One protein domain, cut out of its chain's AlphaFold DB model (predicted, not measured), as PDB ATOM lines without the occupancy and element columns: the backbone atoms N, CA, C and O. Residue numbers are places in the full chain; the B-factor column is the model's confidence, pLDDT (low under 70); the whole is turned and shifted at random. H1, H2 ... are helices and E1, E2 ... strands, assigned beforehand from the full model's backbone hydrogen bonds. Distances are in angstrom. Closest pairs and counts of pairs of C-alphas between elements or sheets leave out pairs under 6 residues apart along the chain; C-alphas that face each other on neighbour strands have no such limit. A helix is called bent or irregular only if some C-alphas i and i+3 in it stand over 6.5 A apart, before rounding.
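AT A GLANCE: This is residues 5 to 95 of the 96 residues of the protein "VWA domain-containing protein" of Bauldia sp (UniProt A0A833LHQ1). A small sheet of three parallel strands stands in the middle, with the helices H1 and H3 side by side over one side of it and the longest helix, H4, over the other side. The short helix H2 is at the end of the strands, and the short H5, near the end of the printed part, packs on H3. The printed part has 91 residues, with five named helices and three named strands in the order E1 H1 E2 H2 H3 E3 H4 H5, and the sheet's order is E1, E2, E3. The class is mixed, helices and strands; the whole is compact, with a radius of gyration of the C-alphas of 12.8 A and spans of 35 by 32 by 21 A.

HOW THE PARTS SIT: Begin at the inner strand E2, residues 33 to 38, with the edge strands E1, residues 5 to 8, and E3, residues 62 to 65, as its neighbours. E1 and E2 are parallel at 13 degrees, and N 7 and O 35 are within hydrogen-bond range at 2.8 A. E2 and E3 are parallel at 27 degrees, with N 36 and O 62 at 2.8 A. H4, residues 69 to 80, is on the sheet; look at the C-alphas of Pro 65 and Ala 71, the closest of E3 and H4, 5.8 A apart. H1, residues 19 to 29, H2, residues 39 to 42, and H3, residues 51 to 59, only graze the sheet. E1, H1, E2 and E2, H2 H3, E3 are strand-helix-strand units, two parallel neighbour strands with one or more helices between, each with a right-handed crossover. H1 and H3 touch at a shallow tilt of 22 degrees, the same way, closest at the C-alphas of Ala 21 and Thr 55, 5.8 A. H5, residues 90 to 93, touches H3, closest at the C-alphas of Leu 57 and Leu 93, 7.3 A. H1 and H4 are apart. In H1 and H4 every O i to N i+4 pair is within hydrogen-bond range, in H3 3 of 5; H2 and H5 are too short for such a pair.

IN THESE COORDINATES: Find C-alpha 5 at (29.157, 43.732, 41.595); from there E1 runs 9.6 A. E2 is 15.8 A long and E3 10.1 A. H1 is 15.5 A long, H2 6.6 A, H3 13.8 A and H5 4.9 A. H2 and H3 are only just irregular: C-alphas 39 and 42 are 6.6 A apart, C-alphas 55 and 58 6.9 A. Find C-alpha 69 at (42.823, 35.680, 29.743); H4 runs 16.7 A to C-alpha 80 at (34.483, 30.328, 43.144).

THE WHOLE: The two C-alphas farthest apart, those of Glu 15 and Asp 82, are 36.8 A apart. The printed part has no cut, and no link is long. The mean pLDDT of the printed part is 89.3; look for values under 70 at residues 82 to 85 and 94 to 95.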
ATOM      1  N   VAL A   5      29.085  42.751  42.680       97.06
ATOM      2  CA  VAL A   5      29.157  43.732  41.595       97.06
ATOM      3  C   VAL A   5      30.550  43.678  40.984       97.06
ATOM      4  O   VAL A   5      31.548  43.779  41.694       97.06
ATOM      5  N   LEU A   6      30.605  43.515  39.663       96.94
ATOM      6  CA  LEU A   6      31.819  43.700  38.875       96.94
ATOM      7  C   LEU A   6      31.765  45.097  38.256       96.94
ATOM      8  O   LEU A   6      30.920  45.359  37.400       96.94
ATOM      9  N   LEU A   7      32.644  45.990  38.697       97.06
ATOM     10  CA  LEU A   7      32.788  47.336  38.153       97.06
ATOM     11  C   LEU A   7      33.963  47.347  37.176       97.06
ATOM     12  O   LEU A   7      35.093  47.097  37.582       97.06
ATOM     13  N   ILE A   8      33.711  47.621  35.896       95.75
ATOM     14  CA  ILE A   8      34.748  47.644  34.853       95.75
ATOM     15  C   ILE A   8      34.970  49.092  34.427       95.75
ATOM     16  O   ILE A   8      34.096  49.696  33.812       95.75
ATOM     17  N   THR A   9      36.120  49.656  34.785       94.38
ATOM     18  CA  THR A   9      36.486  51.049  34.481       94.38
ATOM     19  C   THR A   9      37.975  51.278  34.737       94.38
ATOM     20  O   THR A   9      38.585  50.553  35.524       94.38
ATOM     21  N   ASP A  10      38.568  52.281  34.093       92.81
ATOM     22  CA  ASP A  10      39.945  52.711  34.349       92.81
ATOM     23  C   ASP A  10      40.072  53.684  35.540       92.81
ATOM     24  O   ASP A  10      41.170  53.874  36.067       92.81
ATOM     25  N   GLY A  11      38.950  54.243  36.017       91.06
ATOM     26  CA  GLY A  11      38.896  55.174  37.149       91.06
ATOM     27  C   GLY A  11      39.494  56.553  36.860       91.06
ATOM     28  O   GLY A  11      39.753  57.309  37.798       91.06
ATOM     29  N   LEU A  12      39.719  56.902  35.588       89.31
ATOM     30  CA  LEU A  12      40.324  58.173  35.172       89.31
ATOM     31  C   LEU A  12      39.310  59.328  35.093       89.31
ATOM     32  O   LEU A  12      39.421  60.198  34.226       89.31
ATOM     33  N   GLU A  13      38.338  59.350  36.010       83.25
ATOM     34  CA  GLU A  13      37.391  60.459  36.139       83.25
ATOM     35  C   GLU A  13      38.155  61.772  36.366       83.25
ATOM     36  O   GLU A  13      39.047  61.860  37.219       83.25
ATOM     37  N   ARG A  14      37.831  62.786  35.559       78.12
ATOM     38  CA  ARG A  14      38.527  64.080  35.514       78.12
ATOM     39  C   ARG A  14      37.794  65.132  36.333       78.12
ATOM     40  O   ARG A  14      38.445  65.973  36.950       78.12
ATOM     41  N   GLU A  15      36.470  65.054  36.387       79.62
ATOM     42  CA  GLU A  15      35.612  65.985  37.123       79.62
ATOM     43  C   GLU A  15      35.164  65.364  38.445       79.62
ATOM     44  O   GLU A  15      33.982  65.277  38.764       79.62
ATOM     45  N   VAL A  16      36.135  64.902  39.239       71.44
ATOM     46  CA  VAL A  16      35.853  64.327  40.558       71.44
ATOM     47  C   VAL A  16      35.378  65.435  41.499       71.44
ATOM     48  O   VAL A  16      36.183  66.103  42.153       71.44
ATOM     49  N   GLY A  17      34.069  65.657  41.536       73.94
ATOM     50  CA  GLY A  17      33.386  66.384  42.601       73.94
ATOM     51  C   GLY A  17      33.228  65.524  43.858       73.94
ATOM     52  O   GLY A  17      33.732  64.401  43.933       73.94
ATOM     53  N   ASP A  18      32.492  66.037  44.840       76.94
ATOM     54  CA  ASP A  18      32.196  65.306  46.083       76.94
ATOM     55  C   ASP A  18      31.240  64.115  45.860       76.94
ATOM     56  O   ASP A  18      31.130  63.224  46.705       76.94
ATOM     57  N   ASP A  19      30.594  64.057  44.693       89.38
ATOM     58  CA  ASP A  19      29.603  63.036  44.357       89.38
ATOM     59  C   ASP A  19      30.222  61.650  44.139       89.38
ATOM     60  O   ASP A  19      29.629  60.655  44.547       89.38
ATOM     61  N   LEU A  20      31.432  61.546  43.570       92.62
ATOM     62  CA  LEU A  20      32.019  60.235  43.259       92.62
ATOM     63  C   LEU A  20      32.244  59.395  44.524       92.62
ATOM     64  O   LEU A  20      31.881  58.225  44.553       92.62
ATOM     65  N   ALA A  21      32.807  59.986  45.581       93.19
ATOM     66  CA  ALA A  21      33.028  59.282  46.847       93.19
ATOM     67  C   ALA A  21      31.703  58.803  47.459       93.19
ATOM     68  O   ALA A  21      31.589  57.673  47.930       93.19
ATOM     69  N   LYS A  22      30.681  59.663  47.410       95.31
ATOM     70  CA  LYS A  22      29.347  59.372  47.930       95.31
ATOM     71  C   LYS A  22      28.676  58.230  47.167       95.31
ATOM     72  O   LYS A  22      28.191  57.293  47.792       95.31
ATOM     73  N   GLU A  23      28.655  58.285  45.839       95.38
ATOM     74  CA  GLU A  23      28.030  57.241  45.024       95.38
ATOM     75  C   GLU A  23      28.788  55.911  45.134       95.38
ATOM     76  O   GLU A  23      28.173  54.845  45.173       95.38
ATOM     77  N   MET A  24      30.115  55.956  45.289       96.38
ATOM     78  CA  MET A  24      30.917  54.765  45.570       96.38
ATOM     79  C   MET A  24      30.615  54.158  46.948       96.38
ATOM     80  O   MET A  24      30.476  52.939  47.041       96.38
ATOM     81  N   ASP A  25      30.447  54.968  48.001       96.94
ATOM     82  CA  ASP A  25      30.025  54.491  49.330       96.94
ATOM     83  C   ASP A  25      28.623  53.858  49.285       96.94
ATOM     84  O   ASP A  25      28.404  52.780  49.844       96.94
ATOM     85  N   ILE A  26      27.681  54.473  48.560       96.81
ATOM     86  CA  ILE A  26      26.338  53.914  48.346       96.81
ATOM     87  C   ILE A  26      26.429  52.566  47.623       96.81
ATOM     88  O   ILE A  26      25.796  51.594  48.052       96.81
ATOM     89  N   LEU A  27      27.220  52.479  46.552       96.81
ATOM     90  CA  LEU A  27      27.387  51.249  45.782       96.81
ATOM     91  C   LEU A  27      28.020  50.134  46.621       96.81
ATOM     92  O   LEU A  27      27.524  49.003  46.608       96.81
ATOM     93  N   HIS A  28      29.072  50.447  47.383       97.00
ATOM     94  CA  HIS A  28      29.754  49.490  48.257       97.00
ATOM     95  C   HIS A  28      28.793  48.888  49.278       97.00
ATOM     96  O   HIS A  28      28.689  47.669  49.388       97.00
ATOM     97  N   ARG A  29      27.996  49.728  49.947       96.25
ATOM     98  CA  ARG A  29      26.996  49.290  50.937       96.25
ATOM     99  C   ARG A  29      25.825  48.520  50.328       96.25
ATOM    100  O   ARG A  29      25.151  47.772  51.034       96.25
ATOM    101  N   SER A  30      25.572  48.707  49.034       96.81
ATOM    102  CA  SER A  30      24.464  48.075  48.304       96.81
ATOM    103  C   SER A  30      24.798  46.673  47.782       96.81
ATOM    104  O   SER A  30      23.918  45.975  47.272       96.81
ATOM    105  N   CYS A  31      26.048  46.228  47.906       96.62
ATOM    106  CA  CYS A  31      26.483  44.901  47.488       96.62
ATOM    107  C   CYS A  31      27.238  44.186  48.617       96.62
ATOM    108  O   CYS A  31      27.658  44.787  49.597       96.62
ATOM    109  N   ARG A  32      27.380  42.858  48.516       94.81
ATOM    110  CA  ARG A  32      28.180  42.092  49.494       94.81
ATOM    111  C   ARG A  32      29.666  42.029  49.138       94.81
ATOM    112  O   ARG A  32      30.437  41.470  49.913       94.81
ATOM    113  N   ARG A  33      30.000  42.408  47.901       94.38
ATOM    114  CA  ARG A  33      31.341  42.359  47.317       94.38
ATOM    115  C   ARG A  33      31.369  43.243  46.068       94.38
ATOM    116  O   ARG A  33      30.689  42.913  45.091       94.38
ATOM    117  N   LEU A  34      32.149  44.315  46.091       96.81
ATOM    118  CA  LEU A  34      32.430  45.199  44.968       96.81
ATOM    119  C   LEU A  34      33.833  44.903  44.429       96.81
ATOM    120  O   LEU A  34      34.836  45.211  45.069       96.81
ATOM    121  N   ILE A  35      33.900  44.295  43.246       95.94
ATOM    122  CA  ILE A  35      35.154  43.957  42.569       95.94
ATOM    123  C   ILE A  35      35.372  44.959  41.443       95.94
ATOM    124  O   ILE A  35      34.616  44.980  40.470       95.94
ATOM    125  N   TRP A  36      36.423  45.760  41.551       97.06
ATOM    126  CA  TRP A  36      36.831  46.677  40.503       97.06
ATOM    127  C   TRP A  36      37.860  46.022  39.582       97.06
ATOM    128  O   TRP A  36      38.996  45.736  39.962       97.06
ATOM    129  N   LEU A  37      37.430  45.785  38.348       96.50
ATOM    130  CA  LEU A  37      38.222  45.289  37.237       96.50
ATOM    131  C   LEU A  37      38.795  46.478  36.458       96.50
ATOM    132  O   LEU A  37      38.064  47.169  35.745       96.50
ATOM    133  N   ASN A  38      40.097  46.718  36.593       95.56
ATOM    134  CA  ASN A  38      40.765  47.839  35.942       95.56
ATOM    135  C   ASN A  38      41.676  47.351  34.799       95.56
ATOM    136  O   ASN A  38      42.633  46.606  35.045       95.56
ATOM    137  N   PRO A  39      41.402  47.743  33.538       92.81
ATOM    138  CA  PRO A  39      42.202  47.321  32.389       92.81
ATOM    139  C   PRO A  39      43.623  47.902  32.408       92.81
ATOM    140  O   PRO A  39      44.523  47.311  31.816       92.81
ATOM    141  N   LEU A  40      43.858  49.009  33.119       93.81
ATOM    142  CA  LEU A  40      45.169  49.649  33.200       93.81
ATOM    143  C   LEU A  40      46.138  48.942  34.151       93.81
ATOM    144  O   LEU A  40      47.328  49.219  34.097       93.81
ATOM    145  N   LEU A  41      45.685  47.989  34.970       91.62
ATOM    146  CA  LEU A  41      46.569  47.250  35.881       91.62
ATOM    147  C   LEU A  41      47.585  46.333  35.179       91.62
ATOM    148  O   LEU A  41      48.464  45.788  35.836       91.62
ATOM    149  N   GLY A  42      47.462  46.140  33.862       88.62
ATOM    150  CA  GLY A  42      48.488  45.474  33.047       88.62
ATOM    151  C   GLY A  42      49.555  46.408  32.492       88.62
ATOM    152  O   GLY A  42      50.509  45.948  31.872       88.62
ATOM    153  N   PHE A  43      49.384  47.718  32.663       91.50
ATOM    154  CA  PHE A  43      50.345  48.702  32.201       91.50
ATOM    155  C   PHE A  43      51.463  48.856  33.235       91.50
ATOM    156  O   PHE A  43      51.203  49.198  34.384       91.50
ATOM    157  N   GLU A  44      52.710  48.632  32.818       87.50
ATOM    158  CA  GLU A  44      53.889  48.668  33.700       87.50
ATOM    159  C   GLU A  44      54.048  50.013  34.429       87.50
ATOM    160  O   GLU A  44      54.457  50.051  35.586       87.50
ATOM    161  N   GLY A  45      53.670  51.118  33.780       89.19
ATOM    162  CA  GLY A  45      53.716  52.459  34.361       89.19
ATOM    163  C   GLY A  45      52.455  52.867  35.125       89.19
ATOM    164  O   GLY A  45      52.235  54.064  35.310       89.19
ATOM    165  N   PHE A  46      51.571  51.933  35.484       90.69
ATOM    166  CA  PHE A  46      50.355  52.277  36.215       90.69
ATOM    167  C   PHE A  46      50.686  52.758  37.630       90.69
ATOM    168  O   PHE A  46      51.353  52.079  38.407       90.69
ATOM    169  N   GLU A  47      50.136  53.915  37.988       89.50
ATOM    170  CA  GLU A  47      50.239  54.485  39.324       89.50
ATOM    171  C   GLU A  47      48.856  54.960  39.784       89.50
ATOM    172  O   GLU A  47      48.118  55.605  39.033       89.50
ATOM    173  N   ALA A  48      48.519  54.721  41.052       90.06
ATOM    174  CA  ALA A  48      47.242  55.122  41.650       90.06
ATOM    175  C   ALA A  48      47.183  56.626  42.007       90.06
ATOM    176  O   ALA A  48      46.726  57.014  43.079       90.06
ATOM    177  N   LYS A  49      47.662  57.499  41.111       88.69
ATOM    178  CA  LYS A  49      47.769  58.951  41.350       88.69
ATOM    179  C   LYS A  49      46.537  59.740  40.919       88.69
ATOM    180  O   LYS A  49      46.300  60.834  41.432       88.69
ATOM    181  N   ALA A  50      45.767  59.219  39.962       90.44
ATOM    182  CA  ALA A  50      44.584  59.906  39.458       90.44
ATOM    183  C   ALA A  50      43.552  60.092  40.578       90.44
ATOM    184  O   ALA A  50      43.304  59.179  41.366       90.44
ATOM    185  N   ARG A  51      42.927  61.275  40.633       90.25
ATOM    186  CA  ARG A  51      41.967  61.609  41.693       90.25
ATOM    187  C   ARG A  51      40.804  60.618  41.733       90.25
ATOM    188  O   ARG A  51      40.479  60.155  42.816       90.25
ATOM    189  N   GLY A  52      40.249  60.240  40.577       92.31
ATOM    190  CA  GLY A  52      39.163  59.257  40.503       92.31
ATOM    191  C   GLY A  52      39.567  57.917  41.113       92.31
ATOM    192  O   GLY A  52      38.863  57.392  41.971       92.31
ATOM    193  N   ILE A  53      40.767  57.434  40.781       93.81
ATOM    194  CA  ILE A  53      41.318  56.198  41.342       93.81
ATOM    195  C   ILE A  53      41.452  56.287  42.862       93.81
ATOM    196  O   ILE A  53      40.931  55.427  43.572       93.81
ATOM    197  N   ARG A  54      42.094  57.344  43.374       91.56
ATOM    198  CA  ARG A  54      42.261  57.555  44.820       91.56
ATOM    199  C   ARG A  54      40.927  57.659  45.554       91.56
ATOM    200  O   ARG A  54      40.814  57.173  46.672       91.56
ATOM    201  N   THR A  55      39.928  58.278  44.930       93.12
ATOM    202  CA  THR A  55      38.582  58.411  45.490       93.12
ATOM    203  C   THR A  55      37.844  57.077  45.524       93.12
ATOM    204  O   THR A  55      37.162  56.810  46.501       93.12
ATOM    205  N   MET A  56      37.977  56.231  44.503       94.94
ATOM    206  CA  MET A  56      37.249  54.959  44.410       94.94
ATOM    207  C   MET A  56      37.890  53.824  45.220       94.94
ATOM    208  O   MET A  56      37.168  52.977  45.744       94.94
ATOM    209  N   LEU A  57      39.227  53.795  45.326       94.88
ATOM    210  CA  LEU A  57      39.993  52.712  45.966       94.88
ATOM    211  C   LEU A  57      39.512  52.324  47.381       94.88
ATOM    212  O   LEU A  57      39.439  51.126  47.651       94.88
ATOM    213  N   PRO A  58      39.155  53.263  48.282       94.81
ATOM    214  CA  PRO A  58      38.675  52.922  49.623       94.81
ATOM    215  C   PRO A  58      37.313  52.214  49.663       94.81
ATOM    216  O   PRO A  58      36.960  51.653  50.697       94.81
ATOM    217  N   HIS A  59      36.537  52.267  48.577       96.00
ATOM    218  CA  HIS A  59      35.152  51.786  48.528       96.00
ATOM    219  C   HIS A  59      34.998  50.446  47.805       96.00
ATOM    220  O   HIS A  59      33.880  49.981  47.615       96.00
ATOM    221  N   VAL A  60      36.087  49.832  47.348       96.31
ATOM    222  CA  VAL A  60      36.049  48.535  46.664       96.31
ATOM    223  C   VAL A  60      36.606  47.455  47.584       96.31
ATOM    224  O   VAL A  60      37.464  47.727  48.417       96.31
ATOM    225  N   ASP A  61      36.131  46.222  47.442       94.69
ATOM    226  CA  ASP A  61      36.658  45.096  48.219       94.69
ATOM    227  C   ASP A  61      37.880  44.479  47.535       94.69
ATOM    228  O   ASP A  61      38.793  43.986  48.194       94.69
ATOM    229  N   GLU A  62      37.898  44.500  46.199       94.94
ATOM    230  CA  GLU A  62      38.985  43.960  45.388       94.94
ATOM    231  C   GLU A  62      39.290  44.853  44.198       94.94
ATOM    232  O   GLU A  62      38.385  45.321  43.507       94.94
ATOM    233  N   PHE A  63      40.581  45.016  43.925       95.06
ATOM    234  CA  PHE A  63      41.091  45.736  42.770       95.06
ATOM    235  C   PHE A  63      41.933  44.781  41.922       95.06
ATOM    236  O   PHE A  63      42.926  44.223  42.395       95.06
ATOM    237  N   ARG A  64      41.480  44.508  40.693       94.00
ATOM    238  CA  ARG A  64      41.969  43.391  39.873       94.00
ATOM    239  C   ARG A  64      42.235  43.787  38.426       94.00
ATOM    240  O   ARG A  64      41.456  44.556  37.860       94.00
ATOM    241  N   PRO A  65      43.272  43.220  37.787       94.44
ATOM    242  CA  PRO A  65      43.438  43.342  36.348       94.44
ATOM    243  C   PRO A  65      42.321  42.611  35.594       94.44
ATOM    244  O   PRO A  65      41.738  41.649  36.091       94.44
ATOM    245  N   VAL A  66      42.060  43.041  34.358       93.75
ATOM    246  CA  VAL A  66      41.154  42.351  33.412       93.75
ATOM    247  C   VAL A  66      41.683  42.387  31.967       93.75
ATOM    248  O   VAL A  66      40.956  42.174  31.005       93.75
ATOM    249  N   HIS A  67      42.975  42.670  31.797       90.88
ATOM    250  CA  HIS A  67      43.602  42.905  30.492       90.88
ATOM    251  C   HIS A  67      44.094  41.624  29.789       90.88
ATOM    252  O   HIS A  67      44.639  41.704  28.691       90.88
ATOM    253  N   SER A  68      43.942  40.446  30.405       91.25
ATOM    254  CA  SER A  68      44.421  39.168  29.863       91.25
ATOM    255  C   SER A  68      43.484  38.006  30.210       91.25
ATOM    256  O   SER A  68      42.700  38.075  31.158       91.25
ATOM    257  N   LEU A  69      43.579  36.907  29.453       93.25
ATOM    258  CA  LEU A  69      42.823  35.680  29.743       93.25
ATOM    259  C   LEU A  69      43.203  35.066  31.095       93.25
ATOM    260  O   LEU A  69      42.344  34.505  31.770       93.25
ATOM    261  N   GLU A  70      44.464  35.199  31.503       92.25
ATOM    262  CA  GLU A  70      44.926  34.771  32.824       92.25
ATOM    263  C   GLU A  70      44.226  35.562  33.933       92.25
ATOM    264  O   GLU A  70      43.660  34.963  34.844       92.25
ATOM    265  N   ALA A  71      44.128  36.888  33.794       91.69
ATOM    266  CA  ALA A  71      43.403  37.731  34.742       91.69
ATOM    267  C   ALA A  71      41.903  37.376  34.823       91.69
ATOM    268  O   ALA A  71      41.308  37.388  35.903       91.69
ATOM    269  N   VAL A  72      41.284  37.005  33.696       92.12
ATOM    270  CA  VAL A  72      39.895  36.513  33.674       92.12
ATOM    271  C   VAL A  72      39.775  35.153  34.371       92.12
ATOM    272  O   VAL A  72      38.834  34.936  35.136       92.12
ATOM    273  N   ALA A  73      40.729  34.242  34.170       92.69
ATOM    274  CA  ALA A  73      40.757  32.964  34.878       92.69
ATOM    275  C   ALA A  73      40.926  33.161  36.397       92.69
ATOM    276  O   ALA A  73      40.227  32.515  37.182       92.69
ATOM    277  N   ASP A  74      41.787  34.090  36.816       91.19
ATOM    278  CA  ASP A  74      41.966  34.485  38.217       91.19
ATOM    279  C   ASP A  74      40.675  35.044  38.824       91.19
ATOM    280  O   ASP A  74      40.326  34.699  39.958       91.19
ATOM    281  N   LEU A  75      39.932  35.866  38.073       91.81
ATOM    282  CA  LEU A  75      38.612  36.347  38.482       91.81
ATOM    283  C   LEU A  75      37.636  35.183  38.692       91.81
ATOM    284  O   LEU A  75      36.964  35.140  39.722       91.81
ATOM    285  N   CYS A  76      37.579  34.219  37.767       92.62
ATOM    286  CA  CYS A  76      36.728  33.038  37.923       92.62
ATOM    287  C   CYS A  76      37.057  32.270  39.212       92.62
ATOM    288  O   CYS A  76      36.144  31.985  39.988       92.62
ATOM    289  N   ARG A  77      38.341  32.012  39.506       90.06
ATOM    290  CA  ARG A  77      38.755  31.340  40.758       90.06
ATOM    291  C   ARG A  77      38.345  32.134  42.001       90.06
ATOM    292  O   ARG A  77      37.824  31.573  42.964       90.06
ATOM    293  N   ALA A  78      38.507  33.454  41.963       88.12
ATOM    294  CA  ALA A  78      38.115  34.330  43.062       88.12
ATOM    295  C   ALA A  78      36.596  34.367  43.293       88.12
ATOM    296  O   ALA A  78      36.143  34.542  44.428       88.12
ATOM    297  N   LEU A  79      35.792  34.223  42.238       90.44
ATOM    298  CA  LEU A  79      34.335  34.106  42.340       90.44
ATOM    299  C   LEU A  79      33.904  32.728  42.864       90.44
ATOM    300  O   LEU A  79      32.875  32.642  43.535       90.44
ATOM    301  N   SER A  80      34.704  31.685  42.627       89.62
ATOM    302  CA  SER A  80      34.483  30.328  43.144       89.62
ATOM    303  C   SER A  80      34.847  30.141  44.625       89.62
ATOM    304  O   SER A  80      34.386  29.172  45.218       89.62
ATOM    305  N   GLY A  81      35.589  31.073  45.238       78.56
ATOM    306  CA  GLY A  81      35.891  31.074  46.681       78.56
ATOM    307  C   GLY A  81      37.377  31.054  47.058       78.56
ATOM    308  O   GLY A  81      37.685  31.196  48.239       78.56
ATOM    309  N   ASP A  82      38.289  30.974  46.083       67.38
ATOM    310  CA  ASP A  82      39.695  30.588  46.302       67.38
ATOM    311  C   ASP A  82      40.726  31.714  46.058       67.38
ATOM    312  O   ASP A  82      41.745  31.509  45.401       67.38
ATOM    313  N   GLY A  83      40.522  32.935  46.567       61.25
ATOM    314  CA  GLY A  83      41.599  33.936  46.481       61.25
ATOM    315  C   GLY A  83      41.251  35.329  46.980       61.25
ATOM    316  O   GLY A  83      40.329  35.958  46.461       61.25
ATOM    317  N   ARG A  84      42.011  35.828  47.968       59.94
ATOM    318  CA  ARG A  84      41.792  37.159  48.567       59.94
ATOM    319  C   ARG A  84      43.032  38.046  48.720       59.94
ATOM    320  O   ARG A  84      42.881  39.254  48.621       59.94
ATOM    321  N   GLU A  85      44.237  37.513  48.931       63.66
ATOM    322  CA  GLU A  85      45.353  38.376  49.376       63.66
ATOM    323  C   GLU A  85      45.982  39.255  48.284       63.66
ATOM    324  O   GLU A  85      46.345  40.398  48.550       63.66
ATOM    325  N   ALA A  86      46.099  38.775  47.041       72.19
ATOM    326  CA  ALA A  86      46.822  39.518  46.001       72.19
ATOM    327  C   ALA A  86      46.098  40.789  45.513       72.19
ATOM    328  O   ALA A  86      46.720  41.625  44.863       72.19
ATOM    329  N   THR A  87      44.810  40.939  45.824       85.25
ATOM    330  CA  THR A  87      43.905  41.904  45.176       85.25
ATOM    331  C   THR A  87      43.324  42.928  46.146       85.25
ATOM    332  O   THR A  87      42.345  43.594  45.818       85.25
ATOM    333  N   ASP A  88      43.912  43.022  47.342       90.00
ATOM    334  CA  ASP A  88      43.528  43.973  48.383       90.00
ATOM    335  C   ASP A  88      43.832  45.421  47.937       90.00
ATOM    336  O   ASP A  88      45.001  45.760  47.705       90.00
ATOM    337  N   PRO A  89      42.813  46.294  47.836       90.81
ATOM    338  CA  PRO A  89      42.976  47.691  47.436       90.81
ATOM    339  C   PRO A  89      43.917  48.491  48.344       90.81
ATOM    340  O   PRO A  89      44.533  49.452  47.887       90.81
ATOM    341  N   ARG A  90      44.097  48.090  49.611       87.00
ATOM    342  CA  ARG A  90      44.976  48.787  50.568       87.00
ATOM    343  C   ARG A  90      46.429  48.846  50.112       87.00
ATOM    344  O   ARG A  90      47.107  49.830  50.386       87.00
ATOM    345  N   ARG A  91      46.875  47.859  49.331       87.12
ATOM    346  CA  ARG A  91      48.225  47.836  48.740       87.12
ATOM    347  C   ARG A  91      48.469  49.008  47.788       87.12
ATOM    348  O   ARG A  91      49.610  49.392  47.567       87.12
ATOM    349  N   TRP A  92      47.399  49.578  47.237       86.12
ATOM    350  CA  TRP A  92      47.451  50.745  46.364       86.12
ATOM    351  C   TRP A  92      47.277  52.057  47.124       86.12
ATOM    352  O   TRP A  92      47.736  53.081  46.637       86.12
ATOM    353  N   LEU A  93      46.669  52.033  48.317       77.12
ATOM    354  CA  LEU A  93      46.539  53.214  49.178       77.12
ATOM    355  C   LEU A  93      47.881  53.641  49.784       77.12
ATOM    356  O   LEU A  93      48.094  54.826  49.996       77.12
ATOM    357  N   GLU A  94      48.791  52.700  50.032       67.44
ATOM    358  CA  GLU A  94      50.147  52.999  50.523       67.44
ATOM    359  C   GLU A  94      51.034  53.662  49.454       67.44
ATOM    360  O   GLU A  94      51.972  54.385  49.786       67.44
ATOM    361  N   ALA A  95      50.733  53.420  48.174       60.34
ATOM    362  CA  ALA A  95      51.456  53.957  47.021       60.34
ATOM    363  C   ALA A  95      50.767  55.177  46.373       60.34
ATOM    364  O   ALA A  95      51.307  55.751  45.422       60.34
TER     365      ALA A  95